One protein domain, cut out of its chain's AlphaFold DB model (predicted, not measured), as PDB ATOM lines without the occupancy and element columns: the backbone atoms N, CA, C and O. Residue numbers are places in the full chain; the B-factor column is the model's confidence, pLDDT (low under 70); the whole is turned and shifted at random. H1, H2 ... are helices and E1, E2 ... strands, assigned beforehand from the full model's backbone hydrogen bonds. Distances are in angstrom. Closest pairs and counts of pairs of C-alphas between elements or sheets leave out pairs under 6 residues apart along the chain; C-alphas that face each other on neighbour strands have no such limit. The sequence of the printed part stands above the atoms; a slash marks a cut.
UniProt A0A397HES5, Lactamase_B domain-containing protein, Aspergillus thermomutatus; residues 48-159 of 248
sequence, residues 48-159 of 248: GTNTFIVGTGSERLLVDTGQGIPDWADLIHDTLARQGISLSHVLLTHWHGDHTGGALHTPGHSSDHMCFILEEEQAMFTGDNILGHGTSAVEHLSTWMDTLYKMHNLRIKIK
ATOM      1  N   GLY A  48     -24.417 -19.012 -90.841       52.97
ATOM      2  CA  GLY A  48     -23.132 -18.306 -90.878       52.97
ATOM      3  C   GLY A  48     -22.638 -18.034 -92.299       52.97
ATOM      4  O   GLY A  48     -22.817 -18.858 -93.196       52.97
ATOM      5  N   THR A  49     -21.983 -16.895 -92.495       62.00
ATOM      6  CA  THR A  49     -21.304 -16.555 -93.751       62.00
ATOM      7  C   THR A  49     -20.046 -17.390 -93.916       62.00
ATOM      8  O   THR A  49     -19.259 -17.548 -92.981       62.00
ATOM      9  N   ASN A  50     -19.849 -17.938 -95.115       69.69
ATOM     10  CA  ASN A  50     -18.625 -18.657 -95.437       69.69
ATOM     11  C   ASN A  50     -17.478 -17.655 -95.597       69.69
ATOM     12  O   ASN A  50     -17.454 -16.897 -96.563       69.69
ATOM     13  N   THR A  51     -16.524 -17.699 -94.675       76.88
ATOM     14  CA  THR A  51     -15.243 -17.001 -94.791       76.88
ATOM     15  C   THR A  51     -14.211 -17.924 -95.433       76.88
ATOM     16  O   THR A  51     -14.112 -19.094 -95.061       76.88
ATOM     17  N   PHE A  52     -13.402 -17.399 -96.354       81.62
ATOM     18  CA  PHE A  52     -12.337 -18.164 -97.010       81.62
ATOM     19  C   PHE A  52     -10.963 -17.574 -96.711       81.62
ATOM     20  O   PHE A  52     -10.796 -16.360 -96.715       81.62
ATOM     21  N   ILE A  53      -9.962 -18.434 -96.517       85.44
ATOM     22  CA  ILE A  53      -8.552 -18.035 -96.492       85.44
ATOM     23  C   ILE A  53      -7.912 -18.539 -97.784       85.44
ATOM     24  O   ILE A  53      -7.809 -19.746 -98.004       85.44
ATOM     25  N   VAL A  54      -7.505 -17.616 -98.651       83.19
ATOM     26  CA  VAL A  54      -7.066 -17.895-100.022       83.19
ATOM     27  C   VAL A  54      -5.574 -17.616-100.167       83.19
ATOM     28  O   VAL A  54      -5.095 -16.519 -99.881       83.19
ATOM     29  N   GLY A  55      -4.841 -18.616-100.648       82.50
ATOM     30  CA  GLY A  55      -3.409 -18.532-100.923       82.50
ATOM     31  C   GLY A  55      -2.668 -19.795-100.492       82.50
ATOM     32  O   GLY A  55      -3.125 -20.532 -99.623       82.50
ATOM     33  N   THR A  56      -1.512 -20.038-101.104       84.38
ATOM     34  CA  THR A  56      -0.644 -21.189-100.801       84.38
ATOM     35  C   THR A  56       0.594 -20.804 -99.983       84.38
ATOM     36  O   THR A  56       1.250 -21.678 -99.423       84.38
ATOM     37  N   GLY A  57       0.905 -19.507 -99.887       82.88
ATOM     38  CA  GLY A  57       2.021 -18.974 -99.102       82.88
ATOM     39  C   GLY A  57       1.721 -18.838 -97.607       82.88
ATOM     40  O   GLY A  57       0.626 -19.165 -97.139       82.88
ATOM     41  N   SER A  58       2.712 -18.334 -96.862       87.00
ATOM     42  CA  SER A  58       2.579 -18.004 -95.436       87.00
ATOM     43  C   SER A  58       1.715 -16.767 -95.195       87.00
ATOM     44  O   SER A  58       1.123 -16.662 -94.134       87.00
ATOM     45  N   GLU A  59       1.597 -15.867 -96.171       84.75
ATOM     46  CA  GLU A  59       0.680 -14.725 -96.133       84.75
ATOM     47  C   GLU A  59      -0.506 -14.969 -97.075       84.75
ATOM     48  O   GLU A  59      -0.309 -15.343 -98.236       84.75
ATOM     49  N   ARG A  60      -1.740 -14.777 -96.595       85.50
ATOM     50  CA  ARG A  60      -2.966 -15.149 -97.324       85.50
ATOM     51  C   ARG A  60      -4.037 -14.058 -97.294       85.50
ATOM     52  O   ARG A  60      -4.027 -13.174 -96.443       85.50
ATOM     53  N   LEU A  61      -4.964 -14.125 -98.244       81.94
ATOM     54  CA  LEU A  61      -6.134 -13.253 -98.331       81.94
ATOM     55  C   LEU A  61      -7.280 -13.834 -97.496       81.94
ATOM     56  O   LEU A  61      -7.592 -15.014 -97.641       81.94
ATOM     57  N   LEU A  62      -7.948 -13.008 -96.696       87.62
ATOM     58  CA  LEU A  62      -9.237 -13.349 -96.095       87.62
ATOM     59  C   LEU A  62     -10.375 -12.859 -96.996       87.62
ATOM     60  O   LEU A  62     -10.363 -11.701 -97.405       87.62
ATOM     61  N   VAL A  63     -11.358 -13.705 -97.292       84.56
ATOM     62  CA  VAL A  63     -12.595 -13.325 -97.989       84.56
ATOM     63  C   VAL A  63     -13.740 -13.345 -96.989       84.56
ATOM     64  O   VAL A  63     -14.047 -14.407 -96.448       84.56
ATOM     65  N   ASP A  64     -14.362 -12.184 -96.798       85.44
ATOM     66  CA  ASP A  64     -15.413 -11.890 -95.822       85.44
ATOM     67  C   ASP A  64     -15.007 -12.081 -94.349       85.44
ATOM     68  O   ASP A  64     -14.168 -12.898 -93.977       85.44
ATOM     69  N   THR A  65     -15.633 -11.302 -93.475       83.56
ATOM     70  CA  THR A  65     -15.290 -11.173 -92.047       83.56
ATOM     71  C   THR A  65     -16.393 -11.666 -91.110       83.56
ATOM     72  O   THR A  65     -16.407 -11.351 -89.921       83.56
ATOM     73  N   GLY A  66     -17.341 -12.438 -91.643       79.62
ATOM     74  CA  GLY A  66     -18.454 -12.963 -90.863       79.62
ATOM     75  C   GLY A  66     -19.326 -11.860 -90.248       79.62
ATOM     76  O   GLY A  66     -19.326 -10.708 -90.676       79.62
ATOM     77  N   GLN A  67     -20.071 -12.228 -89.206       77.75
ATOM     78  CA  GLN A  67     -21.039 -11.359 -88.520       77.75
ATOM     79  C   GLN A  67     -20.427 -10.494 -87.404       77.75
ATOM     80  O   GLN A  67     -21.162  -9.788 -86.718       77.75
ATOM     81  N   GLY A  68     -19.107 -10.557 -87.188       71.94
ATOM     82  CA  GLY A  68     -18.447  -9.851 -86.080       71.94
ATOM     83  C   GLY A  68     -18.706 -10.463 -84.700       71.94
ATOM     84  O   GLY A  68     -18.699  -9.752 -83.698       71.94
ATOM     85  N   ILE A  69     -18.983 -11.769 -84.635       75.81
ATOM     86  CA  ILE A  69     -19.119 -12.499 -83.367       75.81
ATOM     87  C   ILE A  69     -17.728 -12.867 -82.809       75.81
ATOM     88  O   ILE A  69     -16.898 -13.347 -83.585       75.81
ATOM     89  N   PRO A  70     -17.461 -12.699 -81.496       71.06
ATOM     90  CA  PRO A  70     -16.145 -12.985 -80.907       71.06
ATOM     91  C   PRO A  70     -15.636 -14.408 -81.174       71.06
ATOM     92  O   PRO A  70     -14.504 -14.575 -81.614       71.06
ATOM     93  N   ASP A  71     -16.503 -15.418 -81.049       75.62
ATOM     94  CA  ASP A  71     -16.158 -16.825 -81.305       75.62
ATOM     95  C   ASP A  71     -15.598 -17.065 -82.721       75.62
ATOM     96  O   ASP A  71     -14.802 -17.979 -82.943       75.62
ATOM     97  N   TRP A  72     -16.007 -16.258 -83.708       79.25
ATOM     98  CA  TRP A  72     -15.456 -16.330 -85.063       79.25
ATOM     99  C   TRP A  72     -14.041 -15.745 -85.123       79.25
ATOM    100  O   TRP A  72     -13.190 -16.306 -85.812       79.25
ATOM    101  N   ALA A  73     -13.766 -14.661 -84.392       71.75
ATOM    102  CA  ALA A  73     -12.433 -14.068 -84.328       71.75
ATOM    103  C   ALA A  73     -11.436 -15.032 -83.668       71.75
ATOM    104  O   ALA A  73     -10.365 -15.273 -84.230       71.75
ATOM    105  N   ASP A  74     -11.837 -15.669 -82.562       76.69
ATOM    106  CA  ASP A  74     -11.058 -16.720 -81.895       76.69
ATOM    107  C   ASP A  74     -10.778 -17.891 -82.850       76.69
ATOM    108  O   ASP A  74      -9.640 -18.342 -82.994       76.69
ATOM    109  N   LEU A  75     -11.797 -18.337 -83.597       81.75
ATOM    110  CA  LEU A  75     -11.648 -19.407 -84.584       81.75
ATOM    111  C   LEU A  75     -10.643 -19.053 -85.689       81.75
ATOM    112  O   LEU A  75      -9.846 -19.912 -86.086       81.75
ATOM    113  N   ILE A  76     -10.685 -17.827 -86.217       82.06
ATOM    114  CA  ILE A  76      -9.729 -17.362 -87.229       82.06
ATOM    115  C   ILE A  76      -8.326 -17.311 -86.628       82.06
ATOM    116  O   ILE A  76      -7.413 -17.886 -87.221       82.06
ATOM    117  N   HIS A  77      -8.153 -16.717 -85.444       78.62
ATOM    118  CA  HIS A  77      -6.866 -16.644 -84.751       78.62
ATOM    119  C   HIS A  77      -6.232 -18.031 -84.568       78.62
ATOM    120  O   HIS A  77      -5.118 -18.276 -85.039       78.62
ATOM    121  N   ASP A  78      -6.974 -18.971 -83.979       82.19
ATOM    122  CA  ASP A  78      -6.509 -20.338 -83.741       82.19
ATOM    123  C   ASP A  78      -6.195 -21.074 -85.043       82.19
ATOM    124  O   ASP A  78      -5.276 -21.891 -85.113       82.19
ATOM    125  N   THR A  79      -6.968 -20.818 -86.098       85.19
ATOM    126  CA  THR A  79      -6.742 -21.430 -87.410       85.19
ATOM    127  C   THR A  79      -5.464 -20.913 -88.057       85.19
ATOM    128  O   THR A  79      -4.667 -21.720 -88.534       85.19
ATOM    129  N   LEU A  80      -5.233 -19.599 -88.029       85.31
ATOM    130  CA  LEU A  80      -4.014 -18.980 -88.546       85.31
ATOM    131  C   LEU A  80      -2.777 -19.474 -87.780       85.31
ATOM    132  O   LEU A  80      -1.799 -19.900 -88.397       85.31
ATOM    133  N   ALA A  81      -2.859 -19.512 -86.446       85.06
ATOM    134  CA  ALA A  81      -1.781 -19.983 -85.579       85.06
ATOM    135  C   ALA A  81      -1.443 -21.461 -85.821       85.06
ATOM    136  O   ALA A  81      -0.276 -21.803 -86.021       85.06
ATOM    137  N   ARG A  82      -2.453 -22.345 -85.870       92.12
ATOM    138  CA  ARG A  82      -2.253 -23.784 -86.137       92.12
ATOM    139  C   ARG A  82      -1.641 -24.053 -87.506       92.12
ATOM    140  O   ARG A  82      -0.868 -24.996 -87.642       92.12
ATOM    141  N   GLN A  83      -2.005 -23.257 -88.509       89.31
ATOM    142  CA  GLN A  83      -1.534 -23.424 -89.883       89.31
ATOM    143  C   GLN A  83      -0.220 -22.673 -90.162       89.31
ATOM    144  O   GLN A  83       0.357 -22.843 -91.233       89.31
ATOM    145  N   GLY A  84       0.272 -21.859 -89.219       91.38
ATOM    146  CA  GLY A  84       1.496 -21.072 -89.394       91.38
ATOM    147  C   GLY A  84       1.384 -20.029 -90.511       91.38
ATOM    148  O   GLY A  84       2.345 -19.805 -91.246       91.38
ATOM    149  N   ILE A  85       0.201 -19.431 -90.665       89.12
ATOM    150  CA  ILE A  85      -0.125 -18.467 -91.722       89.12
ATOM    151  C   ILE A  85      -0.556 -17.129 -91.116       89.12
ATOM    152  O   ILE A  85      -1.129 -17.080 -90.032       89.12
ATOM    153  N   SER A  86      -0.308 -16.040 -91.832       83.19
ATOM    154  CA  SER A  86      -0.766 -14.687 -91.520       83.19
ATOM    155  C   SER A  86      -1.665 -14.153 -92.635       83.19
ATOM    156  O   SER A  86      -1.683 -14.666 -93.758       83.19
ATOM    157  N   LEU A  87      -2.441 -13.116 -92.326       82.81
ATOM    158  CA  LEU A  87      -3.270 -12.430 -93.312       82.81
ATOM    159  C   LEU A  87      -2.523 -11.221 -93.874       82.81
ATOM    160  O   LEU A  87      -1.954 -10.444 -93.113       82.81
ATOM    161  N   SER A  88      -2.554 -11.049 -95.194       79.38
ATOM    162  CA  SER A  88      -2.019  -9.853 -95.863       79.38
ATOM    163  C   SER A  88      -3.110  -8.860 -96.251       79.38
ATOM    164  O   SER A  88      -2.878  -7.655 -96.238       79.38
ATOM    165  N   HIS A  89      -4.296  -9.355 -96.608       80.00
ATOM    166  CA  HIS A  89      -5.401  -8.552 -97.126       80.00
ATOM    167  C   HIS A  89      -6.744  -9.118 -96.655       80.00
ATOM    168  O   HIS A  89      -6.864 -10.312 -96.368       80.00
ATOM    169  N   VAL A  90      -7.767  -8.263 -96.653       83.62
ATOM    170  CA  VAL A  90      -9.171  -8.642 -96.468       83.62
ATOM    171  C   VAL A  90      -9.951  -8.181 -97.697       83.62
ATOM    172  O   VAL A  90      -9.929  -7.001 -98.040       83.62
ATOM    173  N   LEU A  91     -10.631  -9.111 -98.362       81.56
ATOM    174  CA  LEU A  91     -11.568  -8.849 -99.446       81.56
ATOM    175  C   LEU A  91     -12.984  -9.026 -98.910       81.56
ATOM    176  O   LEU A  91     -13.360 -10.115 -98.485       81.56
ATOM    177  N   LEU A  92     -13.778  -7.965 -98.964       82.69
ATOM    178  CA  LEU A  92     -15.200  -8.022 -98.650       82.69
ATOM    179  C   LEU A  92     -15.974  -8.169 -99.957       82.69
ATOM    180  O   LEU A  92     -15.767  -7.396-100.892       82.69
ATOM    181  N   THR A  93     -16.842  -9.170-100.039       71.56
ATOM    182  CA  THR A  93     -17.596  -9.452-101.266       71.56
ATOM    183  C   THR A  93     -18.696  -8.423-101.516       71.56
ATOM    184  O   THR A  93     -18.904  -8.015-102.657       71.56
ATOM    185  N   HIS A  94     -19.410  -8.012-100.465       73.88
ATOM    186  CA  HIS A  94     -20.462  -6.994-100.500       73.88
ATOM    187  C   HIS A  94     -20.814  -6.500 -99.086       73.88
ATOM    188  O   HIS A  94     -20.311  -7.014 -98.094       73.88
ATOM    189  N   TRP A  95     -21.691  -5.497 -98.996       62.69
ATOM    190  CA  TRP A  95     -21.942  -4.694 -97.791       62.69
ATOM    191  C   TRP A  95     -22.779  -5.359 -96.687       62.69
ATOM    192  O   TRP A  95     -22.971  -4.753 -95.634       62.69
ATOM    193  N   HIS A  96     -23.327  -6.559 -96.892       71.88
ATOM    194  CA  HIS A  96     -24.189  -7.155 -95.872       71.88
ATOM    195  C   HIS A  96     -23.413  -7.433 -94.573       71.88
ATOM    196  O   HIS A  96     -22.227  -7.772 -94.581       71.88
ATOM    197  N   GLY A  97     -24.088  -7.260 -93.432       64.50
ATOM    198  CA  GLY A  97     -23.464  -7.335 -92.106       64.50
ATOM    199  C   GLY A  97     -22.897  -8.711 -91.759       64.50
ATOM    200  O   GLY A  97     -22.002  -8.811 -90.934       64.50
ATOM    201  N   ASP A  98     -23.377  -9.767 -92.408       71.94
ATOM    202  CA  ASP A  98     -22.868 -11.125 -92.254       71.94
ATOM    203  C   ASP A  98     -21.570 -11.377 -93.039       71.94
ATOM    204  O   ASP A  98     -20.817 -12.280 -92.701       71.94
ATOM    205  N   HIS A  99     -21.234 -10.519 -94.003       72.62
ATOM    206  CA  HIS A  99     -19.948 -10.533 -94.710       72.62
ATOM    207  C   HIS A  99     -18.962  -9.513 -94.147       72.62
ATOM    208  O   HIS A  99     -17.745  -9.695 -94.213       72.62
ATOM    209  N   THR A 100     -19.481  -8.420 -93.600       74.94
ATOM    210  CA  THR A 100     -18.674  -7.279 -93.184       74.94
ATOM    211  C   THR A 100     -18.514  -7.148 -91.689       74.94
ATOM    212  O   THR A 100     -17.693  -6.344 -91.317       74.94
ATOM    213  N   GLY A 101     -19.229  -7.884 -90.838       74.44
ATOM    214  CA  GLY A 101     -19.347  -7.595 -89.406       74.44
ATOM    215  C   GLY A 101     -18.054  -7.670 -88.588       74.44
ATOM    216  O   GLY A 101     -17.964  -6.997 -87.565       74.44
ATOM    217  N   GLY A 102     -17.046  -8.433 -89.025       71.94
ATOM    218  CA  GLY A 102     -15.699  -8.387 -88.433       71.94
ATOM    219  C   GLY A 102     -14.869  -7.171 -88.880       71.94
ATOM    220  O   GLY A 102     -13.798  -6.909 -88.340       71.94
ATOM    221  N   ALA A 103     -15.375  -6.398 -89.838       72.75
ATOM    222  CA  ALA A 103     -14.980  -5.034 -90.151       72.75
ATOM    223  C   ALA A 103     -16.120  -4.057 -89.775       72.75
ATOM    224  O   ALA A 103     -17.307  -4.372 -89.742       72.75
ATOM    225  N   LEU A 104     -15.804  -2.811 -89.451       69.56
ATOM    226  CA  LEU A 104     -16.842  -1.839 -89.129       69.56
ATOM    227  C   LEU A 104     -17.280  -1.138 -90.413       69.56
ATOM    228  O   LEU A 104     -16.544  -0.296 -90.919       69.56
ATOM    229  N   HIS A 105     -18.480  -1.427 -90.928       68.56
ATOM    230  CA  HIS A 105     -19.061  -0.579 -91.980       68.56
ATOM    231  C   HIS A 105     -19.325   0.810 -91.408       68.56
ATOM    232  O   HIS A 105     -20.014   0.964 -90.386       68.56
ATOM    233  N   THR A 106     -18.694   1.791 -92.043       70.12
ATOM    234  CA  THR A 106     -18.611   3.183 -91.619       70.12
ATOM    235  C   THR A 106     -18.848   4.089 -92.832       70.12
ATOM    236  O   THR A 106     -17.949   4.804 -93.264       70.12
ATOM    237  N   PRO A 107     -20.051   4.076 -93.424       71.75
ATOM    238  CA  PRO A 107     -20.337   4.893 -94.595       71.75
ATOM    239  C   PRO A 107     -20.280   6.389 -94.260       71.75
ATOM    240  O   PRO A 107     -20.529   6.797 -93.122       71.75
ATOM    241  N   GLY A 108     -19.994   7.218 -95.262       71.38
ATOM    242  CA  GLY A 108     -20.065   8.673 -95.131       71.38
ATOM    243  C   GLY A 108     -19.020   9.424 -95.944       71.38
ATOM    244  O   GLY A 108     -19.390  10.294 -96.730       71.38
ATOM    245  N   HIS A 109     -17.738   9.061 -95.804       68.12
ATOM    246  CA  HIS A 109     -16.712   9.480 -96.764       68.12
ATOM    247  C   HIS A 109     -17.013   8.899 -98.150       68.12
ATOM    248  O   HIS A 109     -17.093   9.646 -99.115       68.12
ATOM    249  N   SER A 110     -17.254   7.588 -98.203       57.72
ATOM    250  CA  SER A 110     -17.867   6.891 -99.332       57.72
ATOM    251  C   SER A 110     -18.975   5.963 -98.831       57.72
ATOM    252  O   SER A 110     -19.010   5.591 -97.650       57.72
ATOM    253  N   SER A 111     -19.911   5.598 -99.708       65.44
ATOM    254  CA  SER A 111     -21.012   4.676 -99.365       65.44
ATOM    255  C   SER A 111     -20.558   3.270 -98.922       65.44
ATOM    256  O   SER A 111     -21.248   2.605 -98.146       65.44
ATOM    257  N   ASP A 112     -19.378   2.832 -99.355       63.50
ATOM    258  CA  ASP A 112     -18.771   1.525 -99.084       63.50
ATOM    259  C   ASP A 112     -17.605   1.577 -98.077       63.50
ATOM    260  O   ASP A 112     -16.914   0.580 -97.880       63.50
ATOM    261  N   HIS A 113     -17.389   2.719 -97.415       66.94
ATOM    262  CA  HIS A 113     -16.262   2.905 -96.505       66.94
ATOM    263  C   HIS A 113     -16.321   1.960 -95.284       66.94
ATOM    264  O   HIS A 113     -17.359   1.800 -94.634       66.94
ATOM    265  N   MET A 114     -15.169   1.379 -94.932       70.56
ATOM    266  CA  MET A 114     -14.989   0.443 -93.817       70.56
ATOM    267  C   MET A 114     -13.870   0.913 -92.874       70.56
ATOM    268  O   MET A 114     -12.868   1.474 -93.309       70.56
ATOM    269  N   CYS A 115     -14.007   0.644 -91.577       70.69
ATOM    270  CA  CYS A 115     -12.949   0.789 -90.575       70.69
ATOM    271  C   CYS A 115     -12.593  -0.575 -89.978       70.69
ATOM    272  O   CYS A 115     -13.441  -1.460 -89.905       70.69
ATOM    273  N   PHE A 116     -11.369  -0.731 -89.483       69.31
ATOM    274  CA  PHE A 116     -10.951  -1.945 -88.773       69.31
ATOM    275  C   PHE A 116     -10.714  -1.631 -87.303       69.31
ATOM    276  O   PHE A 116     -10.113  -0.606 -86.983       69.31
ATOM    277  N   ILE A 117     -11.202  -2.493 -86.414       63.75
ATOM    278  CA  ILE A 117     -11.002  -2.371 -84.970       63.75
ATOM    279  C   ILE A 117      -9.897  -3.344 -84.570       63.75
ATOM    280  O   ILE A 117      -9.942  -4.510 -84.944       63.75
ATOM    281  N   LEU A 118      -8.924  -2.850 -83.812       57.28
ATOM    282  CA  LEU A 118      -7.937  -3.662 -83.114       57.28
ATOM    283  C   LEU A 118      -8.317  -3.651 -81.634       57.28
ATOM    284  O   LEU A 118      -8.062  -2.673 -80.921       57.28
ATOM    285  N   GLU A 119      -9.020  -4.694 -81.198       57.84
ATOM    286  CA  GLU A 119      -9.631  -4.745 -79.867       57.84
ATOM    287  C   GLU A 119      -8.580  -4.785 -78.756       57.84
ATOM    288  O   GLU A 119      -8.735  -4.102 -77.739       57.84
ATOM    289  N   GLU A 120      -7.478  -5.499 -78.982       49.69
ATOM    290  CA  GLU A 120      -6.365  -5.679 -78.049       49.69
ATOM    291  C   GLU A 120      -5.725  -4.342 -77.659       49.69
ATOM    292  O   GLU A 120      -5.314  -4.148 -76.515       49.69
ATOM    293  N   GLU A 121      -5.688  -3.391 -78.597       47.47
ATOM    294  CA  GLU A 121      -5.125  -2.055 -78.386       47.47
ATOM    295  C   GLU A 121      -6.186  -0.968 -78.170       47.47
ATOM    296  O   GLU A 121      -5.845   0.200 -77.954       47.47
ATOM    297  N   GLN A 122      -7.475  -1.327 -78.212       59.50
ATOM    298  CA  GLN A 122      -8.588  -0.370 -78.208       59.50
ATOM    299  C   GLN A 122      -8.393   0.724 -79.277       59.50
ATOM    300  O   GLN A 122      -8.610   1.920 -79.031       59.50
ATOM    301  N   ALA A 123      -7.933   0.307 -80.458       54.94
ATOM    302  CA  ALA A 123      -7.568   1.172 -81.569       54.94
ATOM    303  C   ALA A 123      -8.482   0.926 -82.778       54.94
ATOM    304  O   ALA A 123      -9.075  -0.139 -82.931       54.94
ATOM    305  N   MET A 124      -8.612   1.932 -83.645       68.00
ATOM    306  CA  MET A 124      -9.357   1.818 -84.898       68.00
ATOM    307  C   MET A 124      -8.535   2.401 -86.041       68.00
ATOM    308  O   MET A 124      -8.017   3.512 -85.937       68.00
ATOM    309  N   PHE A 125      -8.476   1.667 -87.143       67.44
ATOM    310  CA  PHE A 125      -7.994   2.149 -88.427       67.44
ATOM    311  C   PHE A 125      -9.165   2.810 -89.142       67.44
ATOM    312  O   PHE A 125     -10.080   2.145 -89.631       67.44
ATOM    313  N   THR A 126      -9.171   4.138 -89.119       65.38
ATOM    314  CA  THR A 126     -10.336   4.956 -89.465       65.38
ATOM    315  C   THR A 126     -10.458   5.280 -90.949       65.38
ATOM    316  O   THR A 126     -11.480   5.834 -91.344       65.38
ATOM    317  N   GLY A 127      -9.452   4.939 -91.759       71.94
ATOM    318  CA  GLY A 127      -9.411   5.302 -93.175       71.94
ATOM    319  C   GLY A 127      -9.627   6.802 -93.375       71.94
ATOM    320  O   GLY A 127      -9.191   7.620 -92.561       71.94
ATOM    321  N   ASP A 128     -10.375   7.150 -94.415       69.25
ATOM    322  CA  ASP A 128     -10.683   8.538 -94.741       69.25
ATOM    323  C   ASP A 128     -11.873   9.091 -93.952       69.25
ATOM    324  O   ASP A 128     -12.169  10.277 -94.059       69.25
ATOM    325  N   ASN A 129     -12.517   8.313 -93.075       65.25
ATOM    326  CA  ASN A 129     -13.528   8.864 -92.169       65.25
ATOM    327  C   ASN A 129     -12.950   9.744 -91.066       65.25
ATOM    328  O   ASN A 129     -13.627  10.664 -90.621       65.25
ATOM    329  N   ILE A 130     -11.737   9.459 -90.589       67.19
ATOM    330  CA  ILE A 130     -11.057  10.298 -89.599       67.19
ATOM    331  C   ILE A 130      -9.586  10.392 -89.986       67.19
ATOM    332  O   ILE A 130      -8.865   9.399 -89.936       67.19
ATOM    333  N   LEU A 131      -9.154  11.602 -90.337       57.97
ATOM    334  CA  LEU A 131      -7.778  11.908 -90.715       57.97
ATOM    335  C   LEU A 131      -6.977  12.403 -89.506       57.97
ATOM    336  O   LEU A 131      -7.488  13.155 -88.679       57.97
ATOM    337  N   GLY A 132      -5.685  12.066 -89.449       41.69
ATOM    338  CA  GLY A 132      -4.774  12.559 -88.404       41.69
ATOM    339  C   GLY A 132      -4.483  14.067 -88.473       41.69
ATOM    340  O   GLY A 132      -3.966  14.645 -87.517       41.69
ATOM    341  N   HIS A 133      -4.808  14.722 -89.592       41.56
ATOM    342  CA  HIS A 133      -4.768  16.174 -89.751       41.56
ATOM    343  C   HIS A 133      -5.771  16.621 -90.824       41.56
ATOM    344  O   HIS A 133      -5.990  15.911 -91.803       41.56
ATOM    345  N   GLY A 134      -6.346  17.817 -90.677       48.06
ATOM    346  CA  GLY A 134      -7.346  18.338 -91.616       48.06
ATOM    347  C   GLY A 134      -8.742  17.743 -91.408       48.06
ATOM    348  O   GLY A 134      -9.100  17.344 -90.302       48.06
ATOM    349  N   THR A 135      -9.568  17.744 -92.455       56.75
ATOM    350  CA  THR A 135     -10.937  17.205 -92.415       56.75
ATOM    351  C   THR A 135     -11.198  16.311 -93.612       56.75
ATOM    352  O   THR A 135     -10.854  16.689 -94.731       56.75
ATOM    353  N   SER A 136     -11.861  15.183 -93.378       63.50
ATOM    354  CA  SER A 136     -12.348  14.289 -94.425       63.50
ATOM    355  C   SER A 136     -13.317  14.996 -95.368       63.50
ATOM    356  O   SER A 136     -14.178  15.752 -94.908       63.50
ATOM    357  N   ALA A 137     -13.185  14.730 -96.669       64.50
ATOM    358  CA  ALA A 137     -14.259  14.980 -97.623       64.50
ATOM    359  C   ALA A 137     -15.412  14.012 -97.327       64.50
ATOM    360  O   ALA A 137     -15.169  12.888 -96.890       64.50
ATOM    361  N   VAL A 138     -16.651  14.452 -97.512       68.19
ATOM    362  CA  VAL A 138     -17.836  13.688 -97.119       68.19
ATOM    363  C   VAL A 138     -18.818  13.692 -98.286       68.19
ATOM    364  O   VAL A 138     -19.065  14.738 -98.875       68.19
ATOM    365  N   GLU A 139     -19.332  12.517 -98.650       68.56
ATOM    366  CA  GLU A 139     -20.391  12.383 -99.657       68.56
ATOM    367  C   GLU A 139     -21.767  12.672 -99.041       68.56
ATOM    368  O   GLU A 139     -22.604  13.343 -99.646       68.56
ATOM    369  N   HIS A 140     -21.994  12.170 -97.822       70.06
ATOM    370  CA  HIS A 140     -23.258  12.305 -97.099       70.06
ATOM    371  C   HIS A 140     -23.034  12.586 -95.609       70.06
ATOM    372  O   HIS A 140     -22.778  11.671 -94.821       70.06
ATOM    373  N   LEU A 141     -23.170  13.855 -95.208       73.50
ATOM    374  CA  LEU A 141     -22.868  14.306 -93.846       73.50
ATOM    375  C   LEU A 141     -23.658  13.597 -92.747       73.50
ATOM    376  O   LEU A 141     -23.080  13.279 -91.710       73.50
ATOM    377  N   SER A 142     -24.948  13.349 -92.951       71.31
ATOM    378  CA  SER A 142     -25.800  12.700 -91.949       71.31
ATOM    379  C   SER A 142     -25.352  11.265 -91.687       71.31
ATOM    380  O   SER A 142     -25.001  10.929 -90.558       71.31
ATOM    381  N   THR A 143     -25.222  10.469 -92.752       71.75
ATOM    382  CA  THR A 143     -24.690   9.099 -92.711       71.75
ATOM    383  C   THR A 143     -23.315   9.048 -92.049       71.75
ATOM    384  O   THR A 143     -23.036   8.189 -91.214       71.75
ATOM    385  N   TRP A 144     -22.451  10.002 -92.387       74.50
ATOM    386  CA  TRP A 144     -21.114  10.090 -91.825       74.50
ATOM    387  C   TRP A 144     -21.116  10.454 -90.332       74.50
ATOM    388  O   TRP A 144     -20.331   9.915 -89.554       74.50
ATOM    389  N   MET A 145     -22.020  11.332 -89.892       76.00
ATOM    390  CA  MET A 145     -22.169  11.687 -88.478       76.00
ATOM    391  C   MET A 145     -22.730  10.524 -87.653       76.00
ATOM    392  O   MET A 145     -22.215  10.265 -86.565       76.00
ATOM    393  N   ASP A 146     -23.699   9.773 -88.180       77.75
ATOM    394  CA  ASP A 146     -24.182   8.527 -87.565       77.75
ATOM    395  C   ASP A 146     -23.045   7.512 -87.400       77.75
ATOM    396  O   ASP A 146     -22.865   6.913 -86.333       77.75
ATOM    397  N   THR A 147     -22.210   7.387 -88.432       76.81
ATOM    398  CA  THR A 147     -20.977   6.601 -88.405       76.81
ATOM    399  C   THR A 147     -20.021   7.073 -87.305       76.81
ATOM    400  O   THR A 147     -19.547   6.252 -86.519       76.81
ATOM    401  N   LEU A 148     -19.772   8.378 -87.167       76.25
ATOM    402  CA  LEU A 148     -18.912   8.902 -86.102       76.25
ATOM    403  C   LEU A 148     -19.473   8.636 -84.701       76.25
ATOM    404  O   LEU A 148     -18.711   8.300 -83.792       76.25
ATOM    405  N   TYR A 149     -20.790   8.747 -84.504       77.19
ATOM    406  CA  TYR A 149     -21.423   8.392 -83.231       77.19
ATOM    407  C   TYR A 149     -21.247   6.909 -82.910       77.19
ATOM    408  O   TYR A 149     -20.890   6.560 -81.781       77.19
ATOM    409  N   LYS A 150     -21.433   6.036 -83.907       74.50
ATOM    410  CA  LYS A 150     -21.171   4.598 -83.789       74.50
ATOM    411  C   LYS A 150     -19.718   4.344 -83.382       74.50
ATOM    412  O   LYS A 150     -19.484   3.646 -82.399       74.50
ATOM    413  N   MET A 151     -18.754   4.972 -84.057       72.00
ATOM    414  CA  MET A 151     -17.324   4.851 -83.742       72.00
ATOM    415  C   MET A 151     -16.984   5.384 -82.335       72.00
ATOM    416  O   MET A 151     -16.165   4.798 -81.632       72.00
ATOM    417  N   HIS A 152     -17.636   6.461 -81.887       71.44
ATOM    418  CA  HIS A 152     -17.412   7.056 -80.565       71.44
ATOM    419  C   HIS A 152     -17.919   6.158 -79.431       71.44
ATOM    420  O   HIS A 152     -17.253   5.998 -78.404       71.44
ATOM    421  N   ASN A 153     -19.088   5.542 -79.627       68.06
ATOM    422  CA  ASN A 153     -19.716   4.657 -78.647       68.06
ATOM    423  C   ASN A 153     -18.935   3.353 -78.428       68.06
ATOM    424  O   ASN A 153     -19.062   2.745 -77.366       68.06
ATOM    425  N   LEU A 154     -18.058   2.981 -79.364       64.88
ATOM    426  CA  LEU A 154     -17.122   1.862 -79.225       64.88
ATOM    427  C   LEU A 154     -15.942   2.164 -78.275       64.88
ATOM    428  O   LEU A 154     -15.044   1.344 -78.141       64.88
ATOM    429  N   ARG A 155     -15.945   3.315 -77.579       55.78
ATOM    430  CA  ARG A 155     -14.927   3.739 -76.587       55.78
ATOM    431  C   ARG A 155     -13.507   3.900 -77.147       55.78
ATOM    432  O   ARG A 155     -12.546   3.970 -76.384       55.78
ATOM    433  N   ILE A 156     -13.388   4.068 -78.460       58.97
ATOM    434  CA  ILE A 156     -12.118   4.288 -79.157       58.97
ATOM    435  C   ILE A 156     -11.765   5.789 -79.140       58.97
ATOM    436  O   ILE A 156     -12.640   6.658 -79.061       58.97
ATOM    437  N   LYS A 157     -10.468   6.126 -79.134       55.12
ATOM    438  CA  LYS A 157      -9.939   7.494 -78.941       55.12
ATOM    439  C   LYS A 157     -10.207   8.441 -80.135       55.12
ATOM    440  O   LYS A 157      -9.267   8.871 -80.785       55.12
ATOM    441  N   ILE A 158     -11.463   8.831 -80.371       57.81
ATOM    442  CA  ILE A 158     -11.869   9.806 -81.420       57.81
ATOM    443  C   ILE A 158     -12.546  11.072 -80.854       57.81
ATOM    444  O   ILE A 158     -13.362  11.739 -81.492       57.81
ATOM    445  N   LYS A 159     -12.292  11.375 -79.573       59.59
ATOM    446  CA  LYS A 159     -12.987  12.442 -78.825       59.59
ATOM    447  C   LYS A 159     -12.762  13.843 -79.404       59.59
ATOM    448  O   LYS A 159     -13.638  14.693 -79.250       59.59
TER     449      LYS A 159
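Overview. This is residues 48 to 159 of the 248 residues of the protein "Lactamase_B domain-containing protein" of Aspergillus thermomutatus (UniProt A0A397HES5). The model is an elongated row of three parts: at one end a small three-stranded sheet, E1 E2 E3, with helix H1 beside it, in the middle the short hairpin of E4 and E5, and at the other end helix H3. Little H2 lies between the sheet's end and the hairpin, and two long links without named elements, residues 101 to 113 and 126 to 140, lead to the hairpin and from it to H3. The printed part has 112 residues with three named helices and five named strands, in the order E1 E2 H1 E3 H2 E4 E5 H3; the first sheet runs E1 E2 E3 and is mixed, the second, E4 E5, is antiparallel. The class is mixed, helices and strands, with under half of the residues in named elements. The whole is compact, with a radius of gyration of the C-alphas of 15.0 A, and spans 42 by 27 by 24 A.

Arrangement. Start at E1, residues 52 to 54, and E2, residues 59 to 63, an antiparallel hairpin at 144 degrees, where N 54 and O 61 are 2.8 A apart, within hydrogen-bond range. Next look at H1, residues 70 to 83, and E3, residues 86 to 91. E2 and E3 are parallel at 32 degrees, with N 60 and O 86 2.8 A apart. E2, H1 and E3 form a strand-helix-strand unit, two parallel neighbour strands with a helix between them in the chain, with a right-handed crossover. H1 is on the sheet but only grazes it, with residues 76 to 80; the closest C-alphas of H1 and E3 are those of Leu 80 and Ser 86, 6.2 A apart. H2, residues 97 to 100, is only just not on this sheet, with 4 pairs of C-alphas within 10 A. Farther along, E4, residues 114 to 118, and E5, residues 123 to 125, form an antiparallel hairpin at 151 degrees, with N 125 and O 116 2.8 A apart. Residues 104 to 105 pair antiparallel with residues 114 to 115 of E4. H3, residues 141 to 153, is apart from E4 and touches no helix. In H1 and H3 every O i to N i+4 pair is within hydrogen-bond range; H2 is too short for such a pair, and its one O i to N i+3 pair is not within range.

Along the chain. Find C-alpha 52 at (-12.337, -18.164, -97.010), where E1 begins its 6.1 A. E2 measures 13.5 A, H1 20.1 A, E3 14.6 A and H2 4.9 A. E4 runs 13.5 A from C-alpha 114 at (-14.989, 0.443, -93.817), and E5 6.9 A. H3 runs 18.3 A to C-alpha 153 at (-19.716, 4.657, -78.647).

Size, cuts and confidence. The two C-alphas farthest apart, those of Arg 82 and Leu 141, are 44.0 A apart. The printed part has no cut; its long links are H2 to E4 and E5 to H3. The mean pLDDT of the printed part is 72.0, and 42 residues are under 70, among them residues 116 to 126, 128 to 139 and 153 to 159.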